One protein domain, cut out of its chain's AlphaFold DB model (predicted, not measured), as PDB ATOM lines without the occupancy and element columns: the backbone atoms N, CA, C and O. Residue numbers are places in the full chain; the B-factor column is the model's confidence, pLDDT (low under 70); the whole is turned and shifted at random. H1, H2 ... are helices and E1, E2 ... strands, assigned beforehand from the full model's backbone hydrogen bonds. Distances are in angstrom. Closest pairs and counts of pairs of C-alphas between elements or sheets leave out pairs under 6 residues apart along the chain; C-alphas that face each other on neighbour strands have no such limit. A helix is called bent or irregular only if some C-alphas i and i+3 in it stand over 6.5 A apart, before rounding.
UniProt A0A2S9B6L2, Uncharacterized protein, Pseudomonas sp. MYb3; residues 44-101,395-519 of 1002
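This is residues 44 to 101 and 395 to 519 of the 1002 residues of an uncharacterized protein of Pseudomonas sp. MYb3 (UniProt A0A2S9B6L2). A strongly twisted antiparallel sheet of five strands runs through the middle, with the long helix H1 packed on it, mainly on the edge strand E4, and H5 packed over E2. H2 lies past the end of H1 at one end of the domain, H6 and H7 form a pair toward the opposite end, where H7 only grazes the sheet, and H3 packs on H1 with H4 following it. The printed part has 183 residues, with seven named helices and five named strands in the order E1 E2 H1 H2 E3 E4 H3 H4 H5 E5 H6 H7, and the sheet's order is E4 E3 E1 E2 E5. The class is mixed, helices and strands. The whole is compact, with a radius of gyration of the C-alphas of 16.9 A and spans of 45 by 34 by 32 A.

E1, residues 46 to 50, begins at C-alpha 46 at (-44.463, 41.274, -7.179). E2 is residues 55 to 59. H1, residues 61 to 78, is the longest helix at 25.8 A and ends at C-alpha 78 at (-53.110, 31.151, -27.873). H2 is residues 83 to 92. After the cut come E3, residues 401 to 406, 15.8 A long, and E4, residues 414 to 417. H3 is residues 418 to 424 and H4 is residues 430 to 438. H4 is neither bent nor irregular, but only just: C-alphas 435 and 438 are 6.2 A apart. H5 is residues 452 to 460, E5 residues 464 to 467 and H6 residues 481 to 490. H7, residues 501 to 512, is 16.7 A long and ends at C-alpha 512 at (-37.551, 23.909, -6.910).

In the sheet, the hairpin E1 and E2 has N 48 and O 57 within hydrogen-bond range at 2.9 A. E2 and the edge strand E5 have N 58 and O 464 at 2.8 A. Pairing on E3 is staggered: residues 404 to 406 pair with E1, with N 49 and O 405 at 2.8 A, and residues 401 to 404 pair with E4, its hairpin partner, with N 414 and O 404 at 2.8 A. H1 is on the sheet; its closest C-alphas to E4 are those of Val 71 and Ile 416, 5.1 A apart. H5 is on the sheet at a height of 9.1 A, over E2 and only just along the strands, at 29.8 degrees to E2 on the local plane. H7 only grazes the sheet, with its residues 507 to 511. H1 touches H3 with residues 66 to 74 alone, at a steep tilt of 64 degrees, with C-alphas 70 and 421 closest at 5.5 A. H1 touches H2 with residues 77 to 78 alone, with C-alphas 78 and 86 closest at 5.4 A. H3 and H4, a helical hairpin, only just touch, with 3 pairs of C-alphas within 8 A, the closest those of Ala 422 and Glu 430 at 6.2 A. H6 and H7 touch at a steep tilt of 61 degrees, with C-alphas 481 and 508 closest at 5.0 A. H2 and H6 are apart. Every O i to N i+4 pair is within hydrogen-bond range in H1, H2, H3, H5, H6 and H7; in H4 it is 3 of 5.

The two C-alphas farthest apart are those of Ala 84 and Ala 490, at 50.8 A. Residues 102 to 394 are not printed, and C-alphas 101 and 395 are 9.2 A apart across the cut. The links H4 to H5 and E5 to H6 are long, 13 residues each. The mean pLDDT of the printed part is 83.8; residues 435 to 437, 445, 447, 476 and 518 to 519 are under 70.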
ATOM      1  N   TYR A  44     -41.937  46.426  -3.143       91.00
ATOM      2  CA  TYR A  44     -42.299  45.941  -4.473       91.00
ATOM      3  C   TYR A  44     -43.647  45.205  -4.431       91.00
ATOM      4  O   TYR A  44     -44.030  44.643  -3.404       91.00
ATOM      5  N   ASP A  45     -44.371  45.214  -5.550       92.94
ATOM      6  CA  ASP A  45     -45.685  44.566  -5.668       92.94
ATOM      7  C   ASP A  45     -45.543  43.058  -5.880       92.94
ATOM      8  O   ASP A  45     -46.191  42.259  -5.203       92.94
ATOM      9  N   ASP A  46     -44.649  42.667  -6.791       94.19
ATOM     10  CA  ASP A  46     -44.463  41.274  -7.179       94.19
ATOM     11  C   ASP A  46     -42.989  40.912  -7.403       94.19
ATOM     12  O   ASP A  46     -42.120  41.777  -7.510       94.19
ATOM     13  N   ILE A  47     -42.715  39.613  -7.489       94.69
ATOM     14  CA  ILE A  47     -41.428  39.044  -7.877       94.69
ATOM     15  C   ILE A  47     -41.648  37.992  -8.961       94.69
ATOM     16  O   ILE A  47     -42.570  37.173  -8.884       94.69
ATOM     17  N   ILE A  48     -40.785  38.015  -9.976       95.19
ATOM     18  CA  ILE A  48     -40.803  37.043 -11.068       95.19
ATOM     19  C   ILE A  48     -39.450  36.360 -11.236       95.19
ATOM     20  O   ILE A  48     -38.409  36.945 -10.951       95.19
ATOM     21  N   TYR A  49     -39.472  35.134 -11.748       94.00
ATOM     22  CA  TYR A  49     -38.310  34.423 -12.269       94.00
ATOM     23  C   TYR A  49     -38.447  34.280 -13.786       94.00
ATOM     24  O   TYR A  49     -39.408  33.672 -14.264       94.00
ATOM     25  N   VAL A  50     -37.507  34.842 -14.547       92.44
ATOM     26  CA  VAL A  50     -37.485  34.763 -16.014       92.44
ATOM     27  C   VAL A  50     -36.597  33.595 -16.425       92.44
ATOM     28  O   VAL A  50     -35.377  33.628 -16.271       92.44
ATOM     29  N   THR A  51     -37.221  32.558 -16.972       87.81
ATOM     30  CA  THR A  51     -36.617  31.225 -17.149       87.81
ATOM     31  C   THR A  51     -35.467  31.206 -18.162       87.81
ATOM     32  O   THR A  51     -34.447  30.561 -17.928       87.81
ATOM     33  N   GLY A  52     -35.592  31.952 -19.266       82.50
ATOM     34  CA  GLY A  52     -34.536  32.088 -20.279       82.50
ATOM     35  C   GLY A  52     -33.347  32.928 -19.803       82.50
ATOM     36  O   GLY A  52     -32.196  32.599 -20.081       82.50
ATOM     37  N   GLN A  53     -33.606  33.980 -19.022       87.00
ATOM     38  CA  GLN A  53     -32.555  34.830 -18.454       87.00
ATOM     39  C   GLN A  53     -31.866  34.186 -17.249       87.00
ATOM     40  O   GLN A  53     -30.758  34.590 -16.906       87.00
ATOM     41  N   ARG A  54     -32.530  33.224 -16.593       85.81
ATOM     42  CA  ARG A  54     -32.131  32.682 -15.291       85.81
ATOM     43  C   ARG A  54     -31.878  33.809 -14.286       85.81
ATOM     44  O   ARG A  54     -30.792  33.949 -13.728       85.81
ATOM     45  N   ARG A  55     -32.883  34.675 -14.124       90.31
ATOM     46  CA  ARG A  55     -32.829  35.866 -13.263       90.31
ATOM     47  C   ARG A  55     -34.147  36.092 -12.550       90.31
ATOM     48  O   ARG A  55     -35.214  35.856 -13.120       90.31
ATOM     49  N   PHE A  56     -34.056  36.596 -11.326       93.75
ATOM     50  CA  PHE A  56     -35.210  37.106 -10.602       93.75
ATOM     51  C   PHE A  56     -35.328  38.616 -10.797       93.75
ATOM     52  O   PHE A  56     -34.325  39.321 -10.912       93.75
ATOM     53  N   TRP A  57     -36.560  39.112 -10.796       94.81
ATOM     54  CA  TRP A  57     -36.861  40.534 -10.902       94.81
ATOM     55  C   TRP A  57     -37.921  40.924  -9.880       94.81
ATOM     56  O   TRP A  57     -38.992  40.318  -9.831       94.81
ATOM     57  N   LEU A  58     -37.627  41.949  -9.081       93.62
ATOM     58  CA  LEU A  58     -38.598  42.607  -8.212       93.62
ATOM     59  C   LEU A  58     -39.327  43.688  -9.008       93.62
ATOM     60  O   LEU A  58     -38.687  44.540  -9.626       93.62
ATOM     61  N   LEU A  59     -40.655  43.654  -8.990       93.56
ATOM     62  CA  LEU A  59     -41.504  44.463  -9.855       93.56
ATOM     63  C   LEU A  59     -42.271  45.531  -9.065       93.56
ATOM     64  O   LEU A  59     -42.987  45.207  -8.113       93.56
ATOM     65  N   PRO A  60     -42.197  46.806  -9.479       91.56
ATOM     66  CA  PRO A  60     -43.152  47.823  -9.060       91.56
ATOM     67  C   PRO A  60     -44.571  47.478  -9.523       91.56
ATOM     68  O   PRO A  60     -44.763  46.789 -10.529       91.56
ATOM     69  N   LYS A  61     -45.577  48.019  -8.829       88.94
ATOM     70  CA  LYS A  61     -47.000  47.751  -9.098       88.94
ATOM     71  C   LYS A  61     -47.401  47.998 -10.553       88.94
ATOM     72  O   LYS A  61     -47.974  47.123 -11.193       88.94
ATOM     73  N   ARG A  62     -47.007  49.144 -11.115       87.50
ATOM     74  CA  ARG A  62     -47.293  49.502 -12.514       87.50
ATOM     75  C   ARG A  62     -46.732  48.480 -13.512       87.50
ATOM     76  O   ARG A  62     -47.394  48.129 -14.484       87.50
ATOM     77  N   THR A  63     -45.511  48.007 -13.278       90.50
ATOM     78  CA  THR A  63     -44.819  47.039 -14.140       90.50
ATOM     79  C   THR A  63     -45.463  45.656 -14.034       90.50
ATOM     80  O   THR A  63     -45.694  45.004 -15.051       90.50
ATOM     81  N   SER A  64     -45.825  45.243 -12.814       91.38
ATOM     82  CA  SER A  64     -46.594  44.024 -12.514       91.38
ATOM     83  C   SER A  64     -47.950  44.009 -13.238       91.38
ATOM     84  O   SER A  64     -48.287  43.021 -13.891       91.38
ATOM     85  N   GLU A  65     -48.697  45.118 -13.213       91.25
ATOM     86  CA  GLU A  65     -49.991  45.255 -13.903       91.25
ATOM     87  C   GLU A  65     -49.857  45.144 -15.433       91.25
ATOM     88  O   GLU A  65     -50.576  44.353 -16.048       91.25
ATOM     89  N   LYS A  66     -48.885  45.837 -16.048       91.69
ATOM     90  CA  LYS A  66     -48.611  45.732 -17.499       91.69
ATOM     91  C   LYS A  66     -48.242  44.309 -17.928       91.69
ATOM     92  O   LYS A  66     -48.667  43.843 -18.984       91.69
ATOM     93  N   LEU A  67     -47.442  43.607 -17.119       93.00
ATOM     94  CA  LEU A  67     -47.085  42.214 -17.393       93.00
ATOM     95  C   LEU A  67     -48.311  41.299 -17.304       93.00
ATOM     96  O   LEU A  67     -48.510  40.487 -18.203       93.00
ATOM     97  N   LYS A  68     -49.162  41.456 -16.283       91.88
ATOM     98  CA  LYS A  68     -50.416  40.691 -16.142       91.88
ATOM     99  C   LYS A  68     -51.365  40.912 -17.320       91.88
ATOM    100  O   LYS A  68     -51.962  39.952 -17.810       91.88
ATOM    101  N   GLU A  69     -51.478  42.145 -17.807       92.06
ATOM    102  CA  GLU A  69     -52.263  42.463 -19.005       92.06
ATOM    103  C   GLU A  69     -51.688  41.776 -20.254       92.06
ATOM    104  O   GLU A  69     -52.420  41.120 -20.996       92.06
ATOM    105  N   SER A  70     -50.364  41.833 -20.443       91.38
ATOM    106  CA  SER A  70     -49.683  41.163 -21.558       91.38
ATOM    107  C   SER A  70     -49.854  39.635 -21.528       91.38
ATOM    108  O   SER A  70     -50.090  39.024 -22.575       91.38
ATOM    109  N   VAL A  71     -49.790  39.024 -20.337       91.38
ATOM    110  CA  VAL A  71     -50.044  37.587 -20.130       91.38
ATOM    111  C   VAL A  71     -51.470  37.232 -20.548       91.38
ATOM    112  O   VAL A  71     -51.662  36.320 -21.351       91.38
ATOM    113  N   SER A  72     -52.467  37.963 -20.041       89.62
ATOM    114  CA  SER A  72     -53.881  37.717 -20.354       89.62
ATOM    115  C   SER A  72     -54.161  37.840 -21.856       89.62
ATOM    116  O   SER A  72     -54.818  36.977 -22.437       89.62
ATOM    117  N   LEU A  73     -53.594  38.859 -22.513       88.44
ATOM    118  CA  LEU A  73     -53.764  39.076 -23.950       88.44
ATOM    119  C   LEU A  73     -53.144  37.951 -24.792       88.44
ATOM    120  O   LEU A  73     -53.722  37.540 -25.800       88.44
ATOM    121  N   LEU A  74     -51.966  37.444 -24.407       88.38
ATOM    122  CA  LEU A  74     -51.354  36.321 -25.115       88.38
ATOM    123  C   LEU A  74     -52.160  35.030 -24.918       88.38
ATOM    124  O   LEU A  74     -52.375  34.310 -25.892       88.38
ATOM    125  N   LYS A  75     -52.643  34.758 -23.701       86.69
ATOM    126  CA  LYS A  75     -53.449  33.566 -23.385       86.69
ATOM    127  C   LYS A  75     -54.752  33.513 -24.181       86.69
ATOM    128  O   LYS A  75     -54.990  32.521 -24.870       86.69
ATOM    129  N   GLN A  76     -55.510  34.612 -24.205       85.12
ATOM    130  CA  GLN A  76     -56.748  34.716 -24.990       85.12
ATOM    131  C   GLN A  76     -56.520  34.362 -26.471       85.12
ATOM    132  O   GLN A  76     -57.360  33.756 -27.131       85.12
ATOM    133  N   LYS A  77     -55.350  34.729 -27.001       82.62
ATOM    134  CA  LYS A  77     -54.974  34.504 -28.397       82.62
ATOM    135  C   LYS A  77     -54.433  33.098 -28.689       82.62
ATOM    136  O   LYS A  77     -54.526  32.657 -29.834       82.62
ATOM    137  N   THR A  78     -53.863  32.412 -27.698       80.81
ATOM    138  CA  THR A  78     -53.110  31.151 -27.873       80.81
ATOM    139  C   THR A  78     -53.826  29.910 -27.338       80.81
ATOM    140  O   THR A  78     -53.612  28.825 -27.875       80.81
ATOM    141  N   VAL A  79     -54.692  30.043 -26.331       79.81
ATOM    142  CA  VAL A  79     -55.342  28.910 -25.650       79.81
ATOM    143  C   VAL A  79     -56.859  28.925 -25.839       79.81
ATOM    144  O   VAL A  79     -57.432  27.882 -26.155       79.81
ATOM    145  N   ASP A  80     -57.497  30.092 -25.732       75.38
ATOM    146  CA  ASP A  80     -58.969  30.209 -25.716       75.38
ATOM    147  C   ASP A  80     -59.603  30.275 -27.118       75.38
ATOM    148  O   ASP A  80     -60.824  30.262 -27.270       75.38
ATOM    149  N   ALA A  81     -58.772  30.334 -28.160       74.50
ATOM    150  CA  ALA A  81     -59.192  30.351 -29.555       74.50
ATOM    151  C   ALA A  81     -59.309  28.932 -30.142       74.50
ATOM    152  O   ALA A  81     -58.529  28.030 -29.799       74.50
ATOM    153  N   ASP A  82     -60.229  28.750 -31.097       78.81
ATOM    154  CA  ASP A  82     -60.283  27.541 -31.925       78.81
ATOM    155  C   ASP A  82     -58.977  27.358 -32.723       78.81
ATOM    156  O   ASP A  82     -58.213  28.309 -32.915       78.81
ATOM    157  N   LYS A  83     -58.699  26.137 -33.202       73.31
ATOM    158  CA  LYS A  83     -57.411  25.799 -33.841       73.31
ATOM    159  C   LYS A  83     -57.038  26.730 -35.007       73.31
ATOM    160  O   LYS A  83     -55.866  27.071 -35.142       73.31
ATOM    161  N   ALA A  84     -57.997  27.162 -35.834       71.88
ATOM    162  CA  ALA A  84     -57.706  28.020 -36.985       71.88
ATOM    163  C   ALA A  84     -57.377  29.452 -36.544       71.88
ATOM    164  O   ALA A  84     -56.347  30.000 -36.935       71.88
ATOM    165  N   THR A  85     -58.206  30.022 -35.670       80.31
ATOM    166  CA  THR A  85     -57.990  31.365 -35.112       80.31
ATOM    167  C   THR A  85     -56.691  31.434 -34.306       80.31
ATOM    168  O   THR A  85     -55.926  32.390 -34.423       80.31
ATOM    169  N   ARG A  86     -56.387  30.382 -33.536       79.75
ATOM    170  CA  ARG A  86     -55.142  30.235 -32.772       79.75
ATOM    171  C   ARG A  86     -53.904  30.313 -33.664       79.75
ATOM    172  O   ARG A  86     -52.945  30.996 -33.312       79.75
ATOM    173  N   MET A  87     -53.928  29.651 -34.820       77.31
ATOM    174  CA  MET A  87     -52.825  29.689 -35.781       77.31
ATOM    175  C   MET A  87     -52.561  31.108 -36.295       77.31
ATOM    176  O   MET A  87     -51.423  31.579 -36.249       77.31
ATOM    177  N   SER A  88     -53.612  31.798 -36.749       77.75
ATOM    178  CA  SER A  88     -53.510  33.175 -37.244       77.75
ATOM    179  C   SER A  88     -53.026  34.128 -36.151       77.75
ATOM    180  O   SER A  88     -52.117  34.919 -36.377       77.75
ATOM    181  N   ASN A  89     -53.523  33.973 -34.923       81.25
ATOM    182  CA  ASN A  89     -53.076  34.762 -33.777       81.25
ATOM    183  C   ASN A  89     -51.581  34.583 -33.457       81.25
ATOM    184  O   ASN A  89     -50.900  35.542 -33.089       81.25
ATOM    185  N   ILE A  90     -51.057  33.361 -33.576       78.75
ATOM    186  CA  ILE A  90     -49.638  33.049 -33.339       78.75
ATOM    187  C   ILE A  90     -48.754  33.625 -34.446       78.75
ATOM    188  O   ILE A  90     -47.667  34.144 -34.164       78.75
ATOM    189  N   ALA A  91     -49.230  33.565 -35.690       75.75
ATOM    190  CA  ALA A  91     -48.581  34.218 -36.816       75.75
ATOM    191  C   ALA A  91     -48.551  35.746 -36.647       75.75
ATOM    192  O   ALA A  91     -47.491  36.347 -36.810       75.75
ATOM    193  N   ASP A  92     -49.660  36.362 -36.233       75.19
ATOM    194  CA  ASP A  92     -49.770  37.803 -35.962       75.19
ATOM    195  C   ASP A  92     -48.859  38.258 -34.820       75.19
ATOM    196  O   ASP A  92     -48.156  39.269 -34.915       75.19
ATOM    197  N   ALA A  93     -48.782  37.462 -33.751       74.38
ATOM    198  CA  ALA A  93     -47.833  37.689 -32.665       74.38
ATOM    199  C   ALA A  93     -46.367  37.574 -33.135       74.38
ATOM    200  O   ALA A  93     -45.446  37.974 -32.418       74.38
ATOM    201  N   GLY A  94     -46.134  37.062 -34.350       73.06
ATOM    202  CA  GLY A  94     -44.826  36.851 -34.951       73.06
ATOM    203  C   GLY A  94     -43.980  35.854 -34.179       73.06
ATOM    204  O   GLY A  94     -42.765  35.941 -34.259       73.06
ATOM    205  N   LEU A  95     -44.580  34.940 -33.411       77.88
ATOM    206  CA  LEU A  95     -43.829  33.954 -32.627       77.88
ATOM    207  C   LEU A  95     -43.048  32.993 -33.541       77.88
ATOM    208  O   LEU A  95     -41.966  32.538 -33.178       77.88
ATOM    209  N   MET A  96     -43.572  32.744 -34.745       75.69
ATOM    210  CA  MET A  96     -42.990  31.814 -35.721       75.69
ATOM    211  C   MET A  96     -41.907  32.448 -36.599       75.69
ATOM    212  O   MET A  96     -40.985  31.756 -37.025       75.69
ATOM    213  N   ASP A  97     -41.956  33.769 -36.801       72.81
ATOM    214  CA  ASP A  97     -41.043  34.520 -37.684       72.81
ATOM    215  C   ASP A  97     -39.566  34.484 -37.210       72.81
ATOM    216  O   ASP A  97     -38.646  34.894 -37.926       72.81
ATOM    217  N   TYR A  98     -39.321  33.996 -35.990       76.38
ATOM    218  CA  TYR A  98     -38.007  33.949 -35.342       76.38
ATOM    219  C   TYR A  98     -37.394  32.542 -35.326       76.38
ATOM    220  O   TYR A  98     -36.309  32.376 -34.768       76.38
ATOM    221  N   PHE A  99     -38.041  31.551 -35.952       77.75
ATOM    222  CA  PHE A  99     -37.497  30.208 -36.156       77.75
ATOM    223  C   PHE A  99     -36.965  30.045 -37.587       77.75
ATOM    224  O   PHE A  99     -37.703  29.794 -38.541       77.75
ATOM    225  N   LEU A 100     -35.652  30.174 -37.747       76.75
ATOM    226  CA  LEU A 100     -34.952  30.109 -39.031       76.75
ATOM    227  C   LEU A 100     -34.675  28.667 -39.456       76.75
ATOM    228  O   LEU A 100     -34.362  27.824 -38.616       76.75
ATOM    229  N   THR A 101     -34.718  28.401 -40.762       76.94
ATOM    230  CA  THR A 101     -34.170  27.158 -41.321       76.94
ATOM    231  C   THR A 101     -32.649  27.144 -41.110       76.94
ATOM    232  O   THR A 101     -31.989  28.132 -41.438       76.94
ATOM    233  N   ALA A 395     -33.712  29.278 -33.250       79.19
ATOM    234  CA  ALA A 395     -34.381  30.442 -32.678       79.19
ATOM    235  C   ALA A 395     -33.443  31.650 -32.790       79.19
ATOM    236  O   ALA A 395     -32.263  31.529 -32.470       79.19
ATOM    237  N   LYS A 396     -33.936  32.812 -33.218       80.69
ATOM    238  CA  LYS A 396     -33.183  34.075 -33.132       80.69
ATOM    239  C   LYS A 396     -32.960  34.477 -31.673       80.69
ATOM    240  O   LYS A 396     -33.765  34.134 -30.806       80.69
ATOM    241  N   THR A 397     -31.887  35.231 -31.415       73.06
ATOM    242  CA  THR A 397     -31.456  35.633 -30.060       73.06
ATOM    243  C   THR A 397     -32.580  36.250 -29.229       73.06
ATOM    244  O   THR A 397     -32.716  35.918 -28.058       73.06
ATOM    245  N   ASN A 398     -33.441  37.059 -29.850       70.44
ATOM    246  CA  ASN A 398     -34.556  37.712 -29.174       70.44
ATOM    247  C   ASN A 398     -35.900  37.375 -29.828       70.44
ATOM    248  O   ASN A 398     -36.637  38.257 -30.264       70.44
ATOM    249  N   ILE A 399     -36.227  36.080 -29.885       79.06
ATOM    250  CA  ILE A 399     -37.611  35.632 -30.102       79.06
ATOM    251  C   ILE A 399     -38.565  36.428 -29.186       79.06
ATOM    252  O   ILE A 399     -38.219  36.643 -28.031       79.06
ATOM    253  N   PRO A 400     -39.744  36.890 -29.631       82.88
ATOM    254  CA  PRO A 400     -40.611  37.739 -28.810       82.88
ATOM    255  C   PRO A 400     -41.255  37.026 -27.610       82.88
ATOM    256  O   PRO A 400     -41.823  37.703 -26.761       82.88
ATOM    257  N   LEU A 401     -41.191  35.696 -27.522       88.19
ATOM    258  CA  LEU A 401     -41.765  34.928 -26.415       88.19
ATOM    259  C   LEU A 401     -40.883  35.007 -25.161       88.19
ATOM    260  O   LEU A 401     -39.683  34.732 -25.237       88.19
ATOM    261  N   ARG A 402     -41.467  35.315 -24.001       89.69
ATOM    262  CA  ARG A 402     -40.818  35.129 -22.693       89.69
ATOM    263  C   ARG A 402     -41.674  34.261 -21.800       89.69
ATOM    264  O   ARG A 402     -42.883  34.456 -21.730       89.69
ATOM    265  N   GLU A 403     -41.018  33.355 -21.090       92.00
ATOM    266  CA  GLU A 403     -41.622  32.497 -20.083       92.00
ATOM    267  C   GLU A 403     -41.130  32.898 -18.686       92.00
ATOM    268  O   GLU A 403     -39.923  32.942 -18.420       92.00
ATOM    269  N   LEU A 404     -42.076  33.191 -17.795       93.25
ATOM    270  CA  LEU A 404     -41.818  33.692 -16.451       93.25
ATOM    271  C   LEU A 404     -42.705  33.009 -15.404       93.25
ATOM    272  O   LEU A 404     -43.875  32.719 -15.646       93.25
ATOM    273  N   SER A 405     -42.153  32.780 -14.216       92.75
ATOM    274  CA  SER A 405     -42.912  32.377 -13.030       92.75
ATOM    275  C   SER A 405     -43.121  33.596 -12.139       92.75
ATOM    276  O   SER A 405     -42.161  34.308 -11.868       92.75
ATOM    277  N   SER A 406     -44.352  33.847 -11.693       92.88
ATOM    278  CA  SER A 406     -44.715  35.001 -10.856       92.88
ATOM    279  C   SER A 406     -45.283  34.516  -9.529       92.88
ATOM    280  O   SER A 406     -46.119  33.612  -9.515       92.88
ATOM    281  N   ALA A 407     -44.871  35.146  -8.428       92.00
ATOM    282  CA  ALA A 407     -45.409  34.842  -7.106       92.00
ATOM    283  C   ALA A 407     -46.876  35.275  -6.940       92.00
ATOM    284  O   ALA A 407     -47.633  34.642  -6.197       92.00
ATOM    285  N   SER A 408     -47.305  36.331  -7.639       89.06
ATOM    286  CA  SER A 408     -48.700  36.784  -7.607       89.06
ATOM    287  C   SER A 408     -49.648  35.929  -8.459       89.06
ATOM    288  O   SER A 408     -50.857  35.936  -8.208       89.06
ATOM    289  N   SER A 409     -49.127  35.151  -9.415       85.50
ATOM    290  CA  SER A 409     -49.938  34.304 -10.301       85.50
ATOM    291  C   SER A 409     -50.525  33.071  -9.592       85.50
ATOM    292  O   SER A 409     -50.097  32.648  -8.513       85.50
ATOM    293  N   THR A 410     -51.572  32.503 -10.188       78.38
ATOM    294  CA  THR A 410     -52.141  31.194  -9.830       78.38
ATOM    295  C   THR A 410     -51.593  30.065 -10.703       78.38
ATOM    296  O   THR A 410     -51.713  28.905 -10.319       78.38
ATOM    297  N   THR A 411     -50.967  30.383 -11.842       80.69
ATOM    298  CA  THR A 411     -50.314  29.407 -12.723       80.69
ATOM    299  C   THR A 411     -48.808  29.358 -12.458       80.69
ATOM    300  O   THR A 411     -48.183  30.373 -12.149       80.69
ATOM    301  N   ILE A 412     -48.208  28.170 -12.607       82.50
ATOM    302  CA  ILE A 412     -46.770  27.938 -12.359       82.50
ATOM    303  C   ILE A 412     -45.901  28.794 -13.295       82.50
ATOM    304  O   ILE A 412     -44.938  29.432 -12.860       82.50
ATOM    305  N   LEU A 413     -46.267  28.813 -14.579       89.69
ATOM    306  CA  LEU A 413     -45.607  29.559 -15.644       89.69
ATOM    307  C   LEU A 413     -46.613  30.469 -16.351       89.69
ATOM    308  O   LEU A 413     -47.813  30.185 -16.410       89.69
ATOM    309  N   ASN A 414     -46.105  31.584 -16.858       91.19
ATOM    310  CA  ASN A 414     -46.827  32.577 -17.636       91.19
ATOM    311  C   ASN A 414     -45.980  32.959 -18.847       91.19
ATOM    312  O   ASN A 414     -44.748  32.965 -18.778       91.19
ATOM    313  N   HIS A 415     -46.647  33.330 -19.934       92.88
ATOM    314  CA  HIS A 415     -45.995  33.680 -21.186       92.88
ATOM    315  C   HIS A 415     -46.402  35.080 -21.613       92.88
ATOM    316  O   HIS A 415     -47.571  35.449 -21.511       92.88
ATOM    317  N   ILE A 416     -45.443  35.852 -22.115       91.38
ATOM    318  CA  ILE A 416     -45.687  37.164 -22.723       91.38
ATOM    319  C   ILE A 416     -45.074  37.219 -24.120       91.38
ATOM    320  O   ILE A 416     -44.099  36.528 -24.419       91.38
ATOM    321  N   SER A 417     -45.639  38.078 -24.967       88.81
ATOM    322  CA  SER A 417     -45.041  38.467 -26.244       88.81
ATOM    323  C   SER A 417     -44.519  39.889 -26.123       88.81
ATOM    324  O   SER A 417     -45.288  40.796 -25.805       88.81
ATOM    325  N   LEU A 418     -43.240  40.113 -26.428       87.50
ATOM    326  CA  LEU A 418     -42.640  41.448 -26.409       87.50
ATOM    327  C   LEU A 418     -43.344  42.422 -27.364       87.50
ATOM    328  O   LEU A 418     -43.416  43.608 -27.063       87.50
ATOM    329  N   LYS A 419     -43.937  41.940 -28.467       83.50
ATOM    330  CA  LYS A 419     -44.752  42.789 -29.353       83.50
ATOM    331  C   LYS A 419     -46.018  43.289 -28.654       83.50
ATOM    332  O   LYS A 419     -46.336  44.469 -28.726       83.50
ATOM    333  N   HIS A 420     -46.731  42.402 -27.961       85.94
ATOM    334  CA  HIS A 420     -47.923  42.786 -27.201       85.94
ATOM    335  C   HIS A 420     -47.557  43.661 -25.998       85.94
ATOM    336  O   HIS A 420     -48.247  44.632 -25.708       85.94
ATOM    337  N   LEU A 421     -46.449  43.354 -25.319       89.75
ATOM    338  CA  LEU A 421     -45.949  44.172 -24.219       89.75
ATOM    339  C   LEU A 421     -45.601  45.594 -24.677       89.75
ATOM    340  O   LEU A 421     -45.935  46.546 -23.973       89.75
ATOM    341  N   ALA A 422     -44.978  45.747 -25.852       87.62
ATOM    342  CA  ALA A 422     -44.713  47.049 -26.459       87.62
ATOM    343  C   ALA A 422     -46.014  47.839 -26.653       87.62
ATOM    344  O   ALA A 422     -46.089  48.988 -26.227       87.62
ATOM    345  N   GLN A 423     -47.055  47.208 -27.208       84.88
ATOM    346  CA  GLN A 423     -48.369  47.830 -27.429       84.88
ATOM    347  C   GLN A 423     -49.012  48.307 -26.118       84.88
ATOM    348  O   GLN A 423     -49.370  49.478 -26.001       84.88
ATOM    349  N   VAL A 424     -49.077  47.436 -25.104       85.56
ATOM    350  CA  VAL A 424     -49.599  47.768 -23.760       85.56
ATOM    351  C   VAL A 424     -48.747  48.850 -23.076       85.56
ATOM    352  O   VAL A 424     -49.229  49.638 -22.266       85.56
ATOM    353  N   SER A 425     -47.470  48.951 -23.447       84.81
ATOM    354  CA  SER A 425     -46.533  49.958 -22.943       84.81
ATOM    355  C   SER A 425     -46.460  51.225 -23.805       84.81
ATOM    356  O   SER A 425     -45.500  51.983 -23.676       84.81
ATOM    357  N   GLY A 426     -47.446  51.487 -24.672       83.25
ATOM    358  CA  GLY A 426     -47.483  52.694 -25.505       83.25
ATOM    359  C   GLY A 426     -46.448  52.696 -26.634       83.25
ATOM    360  O   GLY A 426     -45.828  53.723 -26.898       83.25
ATOM    361  N   ASN A 427     -46.250  51.543 -27.276       82.44
ATOM    362  CA  ASN A 427     -45.256  51.276 -28.326       82.44
ATOM    363  C   ASN A 427     -43.798  51.448 -27.868       82.44
ATOM    364  O   ASN A 427     -42.909  51.793 -28.652       82.44
ATOM    365  N   ALA A 428     -43.538  51.189 -26.585       77.06
ATOM    366  CA  ALA A 428     -42.181  51.162 -26.054       77.06
ATOM    367  C   ALA A 428     -41.328  50.128 -26.811       77.06
ATOM    368  O   ALA A 428     -41.830  49.075 -27.196       77.06
ATOM    369  N   PHE A 429     -40.045  50.443 -27.035       82.00
ATOM    370  CA  PHE A 429     -39.033  49.558 -27.641       82.00
ATOM    371  C   PHE A 429     -39.399  48.907 -28.999       82.00
ATOM    372  O   PHE A 429     -38.698  48.011 -29.471       82.00
ATOM    373  N   GLU A 430     -40.435  49.392 -29.701       79.06
ATOM    374  CA  GLU A 430     -40.871  48.847 -30.999       79.06
ATOM    375  C   GLU A 430     -39.790  48.982 -32.089       79.06
ATOM    376  O   GLU A 430     -39.618  48.092 -32.923       79.06
ATOM    377  N   GLY A 431     -39.005  50.064 -32.052       78.44
ATOM    378  CA  GLY A 431     -37.846  50.242 -32.933       78.44
ATOM    379  C   GLY A 431     -36.773  49.173 -32.708       78.44
ATOM    380  O   GLY A 431     -36.300  48.565 -33.665       78.44
ATOM    381  N   GLN A 432     -36.473  48.868 -31.443       80.62
ATOM    382  CA  GLN A 432     -35.499  47.839 -31.077       80.62
ATOM    383  C   GLN A 432     -36.000  46.445 -31.493       80.62
ATOM    384  O   GLN A 432     -35.215  45.637 -31.975       80.62
ATOM    385  N   LEU A 433     -37.314  46.175 -31.425       76.69
ATOM    386  CA  LEU A 433     -37.905  44.931 -31.944       76.69
ATOM    387  C   LEU A 433     -37.699  44.745 -33.459       76.69
ATOM    388  O   LEU A 433     -37.529  43.610 -33.906       76.69
ATOM    389  N   LYS A 434     -37.687  45.826 -34.253       74.88
ATOM    390  CA  LYS A 434     -37.434  45.753 -35.706       74.88
ATOM    391  C   LYS A 434     -35.981  45.401 -36.018       74.88
ATOM    392  O   LYS A 434     -35.735  44.587 -36.904       74.88
ATOM    393  N   GLU A 435     -35.032  45.945 -35.261       69.25
ATOM    394  CA  GLU A 435     -33.600  45.639 -35.402       69.25
ATOM    395  C   GLU A 435     -33.276  44.175 -35.060       69.25
ATOM    396  O   GLU A 435     -32.356  43.585 -35.618       69.25
ATOM    397  N   LEU A 436     -34.077  43.526 -34.210       66.38
ATOM    398  CA  LEU A 436     -33.900  42.108 -33.887       66.38
ATOM    399  C   LEU A 436     -34.299  41.144 -34.999       66.38
ATOM    400  O   LEU A 436     -33.896  39.976 -34.961       66.38
ATOM    401  N   ALA A 437     -35.074  41.592 -35.988       64.38
ATOM    402  CA  ALA A 437     -35.464  40.746 -37.108       64.38
ATOM    403  C   ALA A 437     -34.246  40.282 -37.931       64.38
ATOM    404  O   ALA A 437     -34.327  39.240 -38.579       64.38
ATOM    405  N   THR A 438     -33.115  40.987 -37.858       70.19
ATOM    406  CA  THR A 438     -31.841  40.628 -38.508       70.19
ATOM    407  C   THR A 438     -30.822  40.010 -37.548       70.19
ATOM    408  O   THR A 438     -29.691  39.748 -37.946       70.19
ATOM    409  N   SER A 439     -31.206  39.759 -36.289       75.75
ATOM    410  CA  SER A 439     -30.298  39.190 -35.291       75.75
ATOM    411  C   SER A 439     -29.904  37.752 -35.614       75.75
ATOM    412  O   SER A 439     -30.690  36.956 -36.140       75.75
ATOM    413  N   LEU A 440     -28.676  37.417 -35.225       83.62
ATOM    414  CA  LEU A 440     -28.157  36.064 -35.304       83.62
ATOM    415  C   LEU A 440     -28.973  35.071 -34.458       83.62
ATOM    416  O   LEU A 440     -29.656  35.452 -33.492       83.62
ATOM    417  N   PRO A 441     -28.844  33.772 -34.773       85.38
ATOM    418  CA  PRO A 441     -29.326  32.686 -33.949       85.38
ATOM    419  C   PRO A 441     -28.911  32.849 -32.492       85.38
ATOM    420  O   PRO A 441     -27.781  33.232 -32.180       85.38
ATOM    421  N   LYS A 442     -29.839  32.512 -31.604       81.94
ATOM    422  CA  LYS A 442     -29.640  32.482 -30.163       81.94
ATOM    423  C   LYS A 442     -28.412  31.643 -29.842       81.94
ATOM    424  O   LYS A 442     -28.293  30.509 -30.306       81.94
ATOM    425  N   SER A 443     -27.511  32.193 -29.035       81.00
ATOM    426  CA  SER A 443     -26.377  31.428 -28.529       81.00
ATOM    427  C   SER A 443     -26.865  30.350 -27.567       81.00
ATOM    428  O   SER A 443     -27.622  30.635 -26.643       81.00
ATOM    429  N   ILE A 444     -26.391  29.125 -27.769       74.62
ATOM    430  CA  ILE A 444     -26.546  27.998 -26.839       74.62
ATOM    431  C   ILE A 444     -25.238  27.691 -26.095       74.62
ATOM    432  O   ILE A 444     -25.167  26.750 -25.312       74.62
ATOM    433  N   ALA A 445     -24.189  28.485 -26.342       68.50
ATOM    434  CA  ALA A 445     -22.930  28.427 -25.603       68.50
ATOM    435  C   ALA A 445     -23.035  29.068 -24.205       68.50
ATOM    436  O   ALA A 445     -22.246  28.739 -23.322       68.50
ATOM    437  N   LYS A 446     -23.992  29.984 -24.004       71.62
ATOM    438  CA  LYS A 446     -24.268  30.631 -22.715       71.62
ATOM    439  C   LYS A 446     -25.405  29.907 -21.991       71.62
ATOM    440  O   LYS A 446     -26.365  29.481 -22.623       71.62
ATOM    441  N   GLU A 447     -25.312  29.803 -20.663       66.06
ATOM    442  CA  GLU A 447     -26.369  29.189 -19.839       66.06
ATOM    443  C   GLU A 447     -27.597  30.095 -19.627       66.06
ATOM    444  O   GLU A 447     -28.648  29.602 -19.226       66.06
ATOM    445  N   SER A 448     -27.456  31.403 -19.859       73.56
ATOM    446  CA  SER A 448     -28.498  32.424 -19.703       73.56
ATOM    447  C   SER A 448     -28.593  33.298 -20.953       73.56
ATOM    448  O   SER A 448     -27.566  33.646 -21.548       73.56
ATOM    449  N   ASP A 449     -29.809  33.710 -21.295       73.56
ATOM    450  CA  ASP A 449     -30.083  34.565 -22.448       73.56
ATOM    451  C   ASP A 449     -29.593  36.004 -22.228       73.56
ATOM    452  O   ASP A 449     -29.806  36.594 -21.169       73.56
ATOM    453  N   ASP A 450     -28.975  36.597 -23.254       70.75
ATOM    454  CA  ASP A 450     -28.620  38.027 -23.299       70.75
ATOM    455  C   ASP A 450     -29.833  38.830 -23.809       70.75
ATOM    456  O   ASP A 450     -29.843  39.393 -24.904       70.75
ATOM    457  N   ASP A 451     -30.918  38.781 -23.038       80.19
ATOM    458  CA  ASP A 451     -32.208  39.384 -23.372       80.19
ATOM    459  C   ASP A 451     -32.258  40.861 -22.960       80.19
ATOM    460  O   ASP A 451     -32.928  41.263 -22.002       80.19
ATOM    461  N   ARG A 452     -31.488  41.674 -23.685       82.75
ATOM    462  CA  ARG A 452     -31.321  43.096 -23.364       82.75
ATOM    463  C   ARG A 452     -32.602  43.896 -23.497       82.75
ATOM    464  O   ARG A 452     -32.883  44.687 -22.618       82.75
ATOM    465  N   ILE A 453     -33.424  43.662 -24.523       86.62
ATOM    466  CA  ILE A 453     -34.640  44.469 -24.721       86.62
ATOM    467  C   ILE A 453     -35.570  44.377 -23.515       86.62
ATOM    468  O   ILE A 453     -36.046  45.398 -23.024       86.62
ATOM    469  N   PHE A 454     -35.836  43.161 -23.040       89.81
ATOM    470  CA  PHE A 454     -36.733  42.990 -21.908       89.81
ATOM    471  C   PHE A 454     -36.086  43.454 -20.600       89.81
ATOM    472  O   PHE A 454     -36.759  44.090 -19.795       89.81
ATOM    473  N   SER A 455     -34.790  43.184 -20.407       90.12
ATOM    474  CA  SER A 455     -34.048  43.618 -19.213       90.12
ATOM    475  C   SER A 455     -33.973  45.145 -19.117       90.12
ATOM    476  O   SER A 455     -34.350  45.710 -18.096       90.12
ATOM    477  N   ASP A 456     -33.595  45.822 -20.205       88.81
ATOM    478  CA  ASP A 456     -33.515  47.283 -20.287       88.81
ATOM    479  C   ASP A 456     -34.893  47.914 -20.054       88.81
ATOM    480  O   ASP A 456     -35.007  48.929 -19.368       88.81
ATOM    481  N   TRP A 457     -35.960  47.314 -20.597       90.44
ATOM    482  CA  TRP A 457     -37.323  47.773 -20.339       90.44
ATOM    483  C   TRP A 457     -37.720  47.608 -18.865       90.44
ATOM    484  O   TRP A 457     -38.257  48.544 -18.274       90.44
ATOM    485  N   LEU A 458     -37.427  46.456 -18.250       91.31
ATOM    486  CA  LEU A 458     -37.695  46.210 -16.831       91.31
ATOM    487  C   LEU A 458     -36.968  47.229 -15.942       91.31
ATOM    488  O   LEU A 458     -37.586  47.817 -15.053       91.31
ATOM    489  N   GLU A 459     -35.688  47.490 -16.208       89.50
ATOM    490  CA  GLU A 459     -34.896  48.490 -15.487       89.50
ATOM    491  C   GLU A 459     -35.457  49.910 -15.668       89.50
ATOM    492  O   GLU A 459     -35.591  50.657 -14.694       89.50
ATOM    493  N   GLN A 460     -35.845  50.285 -16.893       86.19
ATOM    494  CA  GLN A 460     -36.470  51.583 -17.181       86.19
ATOM    495  C   GLN A 460     -37.813  51.767 -16.462       86.19
ATOM    496  O   GLN A 460     -38.144  52.887 -16.063       86.19
ATOM    497  N   GLU A 461     -38.565  50.684 -16.269       85.94
ATOM    498  CA  GLU A 461     -39.816  50.647 -15.500       85.94
ATOM    499  C   GLU A 461     -39.581  50.456 -13.987       85.94
ATOM    500  O   GLU A 461     -40.525  50.217 -13.233       85.94
ATOM    501  N   GLY A 462     -38.333  50.571 -13.517       85.50
ATOM    502  CA  GLY A 462     -37.982  50.586 -12.096       85.50
ATOM    503  C   GLY A 462     -37.897  49.212 -11.428       85.50
ATOM    504  O   GLY A 462     -37.831  49.147 -10.197       85.50
ATOM    505  N   ALA A 463     -37.890  48.121 -12.198       89.81
ATOM    506  CA  ALA A 463     -37.645  46.789 -11.662       89.81
ATOM    507  C   ALA A 463     -36.205  46.645 -11.150       89.81
ATOM    508  O   ALA A 463     -35.280  47.297 -11.640       89.81
ATOM    509  N   LEU A 464     -36.015  45.779 -10.154       90.19
ATOM    510  CA  LEU A 464     -34.697  45.459  -9.612       90.19
ATOM    511  C   LEU A 464     -34.327  44.013  -9.930       90.19
ATOM    512  O   LEU A 464     -35.071  43.093  -9.595       90.19
ATOM    513  N   GLN A 465     -33.156  43.823 -10.529       90.56
ATOM    514  CA  GLN A 465     -32.616  42.502 -10.830       90.56
ATOM    515  C   GLN A 465     -32.022  41.824  -9.588       90.56
ATOM    516  O   GLN A 465     -31.357  42.454  -8.763       90.56
ATOM    517  N   PHE A 466     -32.178  40.503  -9.519       87.12
ATOM    518  CA  PHE A 466     -31.451  39.619  -8.619       87.12
ATOM    519  C   PHE A 466     -30.893  38.422  -9.397       87.12
ATOM    520  O   PHE A 466     -31.611  37.772 -10.165       87.12
ATOM    521  N   ASP A 467     -29.611  38.125  -9.204       82.69
ATOM    522  CA  ASP A 467     -28.985  36.969  -9.844       82.69
ATOM    523  C   ASP A 467     -29.602  35.667  -9.326       82.69
ATOM    524  O   ASP A 467     -30.025  35.582  -8.175       82.69
ATOM    525  N   GLU A 468     -29.655  34.638 -10.173       81.44
ATOM    526  CA  GLU A 468     -30.101  33.301  -9.763       81.44
ATOM    527  C   GLU A 468     -29.069  32.613  -8.858       81.44
ATOM    528  O   GLU A 468     -29.451  31.820  -8.002       81.44
ATOM    529  N   LYS A 469     -27.774  32.938  -8.998       82.00
ATOM    530  CA  LYS A 469     -26.696  32.394  -8.159       82.00
ATOM    531  C   LYS A 469     -26.574  33.157  -6.841       82.00
ATOM    532  O   LYS A 469     -26.386  34.372  -6.839       82.00
ATOM    533  N   GLY A 470     -26.603  32.432  -5.726       84.44
ATOM    534  CA  GLY A 470     -26.398  32.997  -4.392       84.44
ATOM    535  C   GLY A 470     -26.482  31.949  -3.280       84.44
ATOM    536  O   GLY A 470     -26.549  30.759  -3.569       84.44
ATOM    537  N   PRO A 471     -26.481  32.352  -1.995       86.00
ATOM    538  CA  PRO A 471     -26.372  31.444  -0.843       86.00
ATOM    539  C   PRO A 471     -27.639  30.612  -0.554       86.00
ATOM    540  O   PRO A 471     -27.821  30.118   0.557       86.00
ATOM    541  N   TRP A 472     -28.532  30.468  -1.530       89.00
ATOM    542  CA  TRP A 472     -29.813  29.770  -1.423       89.00
ATOM    543  C   TRP A 472     -29.832  28.424  -2.147       89.00
ATOM    544  O   TRP A 472     -30.905  27.906  -2.436       89.00
ATOM    545  N   PHE A 473     -28.662  27.841  -2.399       85.81
ATOM    546  CA  PHE A 473     -28.522  26.442  -2.791       85.81
ATOM    547  C   PHE A 473     -28.015  25.592  -1.612       85.81
ATOM    548  O   PHE A 473     -27.541  26.117  -0.591       85.81
ATOM    549  N   ASP A 474     -28.206  24.280  -1.691       78.12
ATOM    550  CA  ASP A 474     -27.576  23.311  -0.791       78.12
ATOM    551  C   ASP A 474     -26.232  22.800  -1.350       78.12
ATOM    552  O   ASP A 474     -25.763  23.248  -2.393       78.12
ATOM    553  N   GLU A 475     -25.590  21.865  -0.646       73.31
ATOM    554  CA  GLU A 475     -24.308  21.266  -1.062       73.31
ATOM    555  C   GLU A 475     -24.391  20.428  -2.353       73.31
ATOM    556  O   GLU A 475     -23.365  20.014  -2.893       73.31
ATOM    557  N   HIS A 476     -25.603  20.189  -2.860       64.38
ATOM    558  CA  HIS A 476     -25.890  19.418  -4.063       64.38
ATOM    559  C   HIS A 476     -26.389  20.294  -5.224       64.38
ATOM    560  O   HIS A 476     -26.675  19.774  -6.302       64.38
ATOM    561  N   GLY A 477     -26.469  21.615  -5.034       72.56
ATOM    562  CA  GLY A 477     -26.917  22.567  -6.049       72.56
ATOM    563  C   GLY A 477     -28.441  22.647  -6.216       72.56
ATOM    564  O   GLY A 477     -28.910  23.129  -7.254       72.56
ATOM    565  N   LEU A 478     -29.217  22.188  -5.226       76.12
ATOM    566  CA  LEU A 478     -30.679  22.290  -5.180       76.12
ATOM    567  C   LEU A 478     -31.125  23.628  -4.600       76.12
ATOM    568  O   LEU A 478     -30.563  24.109  -3.619       76.12
ATOM    569  N   PHE A 479     -32.152  24.235  -5.197       84.00
ATOM    570  CA  PHE A 479     -32.689  25.511  -4.733       84.00
ATOM    571  C   PHE A 479     -33.431  25.362  -3.398       84.00
ATOM    572  O   PHE A 479     -34.310  24.513  -3.247       84.00
ATOM    573  N   VAL A 480     -33.110  26.231  -2.438       88.00
ATOM    574  CA  VAL A 480     -33.680  26.264  -1.086       88.00
ATOM    575  C   VAL A 480     -34.481  27.564  -0.906       88.00
ATOM    576  O   VAL A 480     -33.901  28.598  -0.554       88.00
ATOM    577  N   PRO A 481     -35.819  27.544  -1.101       90.44
ATOM    578  CA  PRO A 481     -36.635  28.760  -1.136       90.44
ATOM    579  C   PRO A 481     -36.537  29.622   0.125       90.44
ATOM    580  O   PRO A 481     -36.412  30.837   0.032       90.44
ATOM    581  N   GLU A 482     -36.519  29.009   1.311       90.44
ATOM    582  CA  GLU A 482     -36.459  29.758   2.574       90.44
ATOM    583  C   GLU A 482     -35.154  30.554   2.727       90.44
ATOM    584  O   GLU A 482     -35.168  31.681   3.228       90.44
ATOM    585  N   LYS A 483     -34.024  30.025   2.229       92.25
ATOM    586  CA  LYS A 483     -32.755  30.771   2.189       92.25
ATOM    587  C   LYS A 483     -32.845  31.958   1.228       92.25
ATOM    588  O   LYS A 483     -32.311  33.023   1.527       92.25
ATOM    589  N   PHE A 484     -33.530  31.791   0.094       93.06
ATOM    590  CA  PHE A 484     -33.742  32.860  -0.884       93.06
ATOM    591  C   PHE A 484     -34.627  33.979  -0.320       93.06
ATOM    592  O   PHE A 484     -34.231  35.143  -0.351       93.06
ATOM    593  N   PHE A 485     -35.777  33.640   0.271       92.31
ATOM    594  CA  PHE A 485     -36.673  34.628   0.884       92.31
ATOM    595  C   PHE A 485     -36.000  35.371   2.042       92.31
ATOM    596  O   PHE A 485     -36.053  36.599   2.094       92.31
ATOM    597  N   SER A 486     -35.265  34.655   2.899       90.88
ATOM    598  CA  SER A 486     -34.479  35.269   3.978       90.88
ATOM    599  C   SER A 486     -33.412  36.233   3.440       90.88
ATOM    600  O   SER A 486     -33.155  37.276   4.038       90.88
ATOM    601  N   ALA A 487     -32.798  35.924   2.292       91.00
ATOM    602  CA  ALA A 487     -31.815  36.800   1.656       91.00
ATOM    603  C   ALA A 487     -32.438  38.087   1.078       91.00
ATOM    604  O   ALA A 487     -31.778  39.129   1.081       91.00
ATOM    605  N   LEU A 488     -33.689  38.041   0.602       90.12
ATOM    606  CA  LEU A 488     -34.432  39.236   0.179       90.12
ATOM    607  C   LEU A 488     -34.735  40.149   1.375       90.12
ATOM    608  O   LEU A 488     -34.460  41.350   1.317       90.12
ATOM    609  N   GLU A 489     -35.221  39.568   2.477       88.25
ATOM    610  CA  GLU A 489     -35.509  40.297   3.719       88.25
ATOM    611  C   GLU A 489     -34.241  40.912   4.328       88.25
ATOM    612  O   GLU A 489     -34.244  42.083   4.708       88.25
ATOM    613  N   ALA A 490     -33.126  40.170   4.352       88.56
ATOM    614  CA  ALA A 490     -31.841  40.651   4.863       88.56
ATOM    615  C   ALA A 490     -31.274  41.837   4.060       88.56
ATOM    616  O   ALA A 490     -30.567  42.678   4.614       88.56
ATOM    617  N   LYS A 491     -31.599  41.931   2.764       87.56
ATOM    618  CA  LYS A 491     -31.269  43.090   1.917       87.56
ATOM    619  C   LYS A 491     -32.266  44.249   2.056       87.56
ATOM    620  O   LYS A 491     -32.083  45.285   1.424       87.56
ATOM    621  N   GLY A 492     -33.290  44.098   2.896       86.38
ATOM    622  CA  GLY A 492     -34.278  45.130   3.199       86.38
ATOM    623  C   GLY A 492     -35.414  45.245   2.184       86.38
ATOM    624  O   GLY A 492     -36.142  46.236   2.229       86.38
ATOM    625  N   TYR A 493     -35.585  44.274   1.281       89.69
ATOM    626  CA  TYR A 493     -36.650  44.298   0.277       89.69
ATOM    627  C   TYR A 493     -37.938  43.659   0.806       89.69
ATOM    628  O   TYR A 493     -37.925  42.565   1.365       89.69
ATOM    629  N   ARG A 494     -39.070  44.336   0.598       88.81
ATOM    630  CA  ARG A 494     -40.425  43.867   0.907       88.81
ATOM    631  C   ARG A 494     -41.177  43.633  -0.395       88.81
ATOM    632  O   ARG A 494     -41.155  44.491  -1.271       88.81
ATOM    633  N   VAL A 495     -41.842  42.489  -0.514       91.06
ATOM    634  CA  VAL A 495     -42.589  42.102  -1.717       91.06
ATOM    635  C   VAL A 495     -43.988  41.658  -1.303       91.06
ATOM    636  O   VAL A 495     -44.131  40.691  -0.554       91.06
ATOM    637  N   GLU A 496     -45.021  42.361  -1.763       92.00
ATOM    638  CA  GLU A 496     -46.399  42.113  -1.316       92.00
ATOM    639  C   GLU A 496     -46.921  40.727  -1.739       92.00
ATOM    640  O   GLU A 496     -47.578  40.051  -0.945       92.00
ATOM    641  N   SER A 497     -46.569  40.235  -2.931       91.12
ATOM    642  CA  SER A 497     -47.062  38.943  -3.439       91.12
ATOM    643  C   SER A 497     -46.607  37.698  -2.660       91.12
ATOM    644  O   SER A 497     -47.309  36.685  -2.670       91.12
ATOM    645  N   ILE A 498     -45.483  37.765  -1.937       92.00
ATOM    646  CA  ILE A 498     -44.958  36.672  -1.088       92.00
ATOM    647  C   ILE A 498     -45.146  36.932   0.412       92.00
ATOM    648  O   ILE A 498     -44.641  36.179   1.241       92.00
ATOM    649  N   LYS A 499     -45.890  37.976   0.784       89.69
ATOM    650  CA  LYS A 499     -46.192  38.301   2.185       89.69
ATOM    651  C   LYS A 499     -47.070  37.244   2.852       89.69
ATOM    652  O   LYS A 499     -46.921  36.961   4.038       89.69
ATOM    653  N   ALA A 500     -47.990  36.654   2.089       89.94
ATOM    654  CA  ALA A 500     -48.808  35.545   2.553       89.94
ATOM    655  C   ALA A 500     -47.997  34.241   2.530       89.94
ATOM    656  O   ALA A 500     -47.556  33.799   1.468       89.94
ATOM    657  N   GLU A 501     -47.867  33.583   3.684       88.25
ATOM    658  CA  GLU A 501     -47.069  32.357   3.844       88.25
ATOM    659  C   GLU A 501     -47.464  31.252   2.850       88.25
ATOM    660  O   GLU A 501     -46.600  30.615   2.250       88.25
ATOM    661  N   ALA A 502     -48.765  31.073   2.597       86.56
ATOM    662  CA  ALA A 502     -49.260  30.090   1.634       86.56
ATOM    663  C   ALA A 502     -48.774  30.363   0.196       86.56
ATOM    664  O   ALA A 502     -48.391  29.431  -0.514       86.56
ATOM    665  N   LYS A 503     -48.749  31.635  -0.229       86.06
ATOM    666  CA  LYS A 503     -48.249  32.049  -1.552       86.06
ATOM    667  C   LYS A 503     -46.735  31.902  -1.639       86.06
ATOM    668  O   LYS A 503     -46.243  31.334  -2.611       86.06
ATOM    669  N   ARG A 504     -46.015  32.323  -0.593       90.00
ATOM    670  CA  ARG A 504     -44.560  32.157  -0.467       90.00
ATOM    671  C   ARG A 504     -44.147  30.692  -0.601       90.00
ATOM    672  O   ARG A 504     -43.287  30.371  -1.415       90.00
ATOM    673  N   LYS A 505     -44.809  29.805   0.146       87.94
ATOM    674  CA  LYS A 505     -44.548  28.363   0.116       87.94
ATOM    675  C   LYS A 505     -44.869  27.766  -1.254       87.94
ATOM    676  O   LYS A 505     -44.021  27.105  -1.837       87.94
ATOM    677  N   SER A 506     -46.055  28.044  -1.799       84.88
ATOM    678  CA  SER A 506     -46.468  27.519  -3.107       84.88
ATOM    679  C   SER A 506     -45.532  27.949  -4.240       84.88
ATOM    680  O   SER A 506     -45.152  27.117  -5.060       84.88
ATOM    681  N   TRP A 507     -45.126  29.221  -4.282       89.38
ATOM    682  CA  TRP A 507     -44.189  29.696  -5.300       89.38
ATOM    683  C   TRP A 507     -42.779  29.130  -5.093       89.38
ATOM    684  O   TRP A 507     -42.137  28.726  -6.059       89.38
ATOM    685  N   GLY A 508     -42.324  29.017  -3.841       88.38
ATOM    686  CA  GLY A 508     -41.059  28.367  -3.500       88.38
ATOM    687  C   GLY A 508     -40.978  26.918  -3.991       88.38
ATOM    688  O   GLY A 508     -39.980  26.548  -4.606       88.38
ATOM    689  N   GLU A 509     -42.032  26.120  -3.794       79.62
ATOM    690  CA  GLU A 509     -42.094  24.745  -4.313       79.62
ATOM    691  C   GLU A 509     -42.068  24.704  -5.849       79.62
ATOM    692  O   GLU A 509     -41.346  23.899  -6.433       79.62
ATOM    693  N   ASN A 510     -42.762  25.628  -6.523       80.75
ATOM    694  CA  ASN A 510     -42.701  25.735  -7.985       80.75
ATOM    695  C   ASN A 510     -41.273  26.017  -8.487       80.75
ATOM    696  O   ASN A 510     -40.850  25.453  -9.496       80.75
ATOM    697  N   LEU A 511     -40.513  26.873  -7.791       84.81
ATOM    698  CA  LEU A 511     -39.136  27.210  -8.167       84.81
ATOM    699  C   LEU A 511     -38.172  26.028  -8.023       84.81
ATOM    700  O   LEU A 511     -37.261  25.908  -8.841       84.81
ATOM    701  N   LYS A 512     -38.384  25.120  -7.059       79.31
ATOM    702  CA  LYS A 512     -37.551  23.909  -6.910       79.31
ATOM    703  C   LYS A 512     -37.574  23.009  -8.147       79.31
ATOM    704  O   LYS A 512     -36.602  22.304  -8.394       79.31
ATOM    705  N   ALA A 513     -38.641  23.059  -8.946       72.50
ATOM    706  CA  ALA A 513     -38.746  22.308 -10.198       72.50
ATOM    707  C   ALA A 513     -37.997  22.964 -11.382       72.50
ATOM    708  O   ALA A 513     -37.828  22.327 -12.423       72.50
ATOM    709  N   MET A 514     -37.557  24.224 -11.250       78.12
ATOM    710  CA  MET A 514     -37.018  25.048 -12.347       78.12
ATOM    711  C   MET A 514     -35.612  25.604 -12.108       78.12
ATOM    712  O   MET A 514     -34.913  25.912 -13.076       78.12
ATOM    713  N   VAL A 515     -35.220  25.789 -10.847       82.06
ATOM    714  CA  VAL A 515     -34.007  26.510 -10.453       82.06
ATOM    715  C   VAL A 515     -32.991  25.522  -9.885       82.06
ATOM    716  O   VAL A 515     -33.217  24.909  -8.846       82.06
ATOM    717  N   PHE A 516     -31.850  25.389 -10.563       76.00
ATOM    718  CA  PHE A 516     -30.770  24.473 -10.183       76.00
ATOM    719  C   PHE A 516     -29.410  25.117 -10.450       76.00
ATOM    720  O   PHE A 516     -29.207  25.721 -11.512       76.00
ATOM    721  N   GLU A 517     -28.461  24.936  -9.531       71.44
ATOM    722  CA  GLU A 517     -27.087  25.440  -9.661       71.44
ATOM    723  C   GLU A 517     -26.183  24.492 -10.465       71.44
ATOM    724  O   GLU A 517     -25.337  24.957 -11.239       71.44
ATOM    725  N   ASP A 518     -26.414  23.180 -10.380       64.38
ATOM    726  CA  ASP A 518     -25.563  22.161 -11.001       64.38
ATOM    727  C   ASP A 518     -25.947  21.818 -12.457       64.38
ATOM    728  O   ASP A 518     -27.118  21.677 -12.821       64.38
ATOM    729  N   LYS A 519     -24.934  21.654 -13.319       57.34
ATOM    730  CA  LYS A 519     -25.104  21.384 -14.757       57.34
ATOM    731  C   LYS A 519     -25.539  19.942 -15.055       57.34
ATOM    732  O   LYS A 519     -26.140  19.717 -16.101       57.34
TER     733      LYS A 519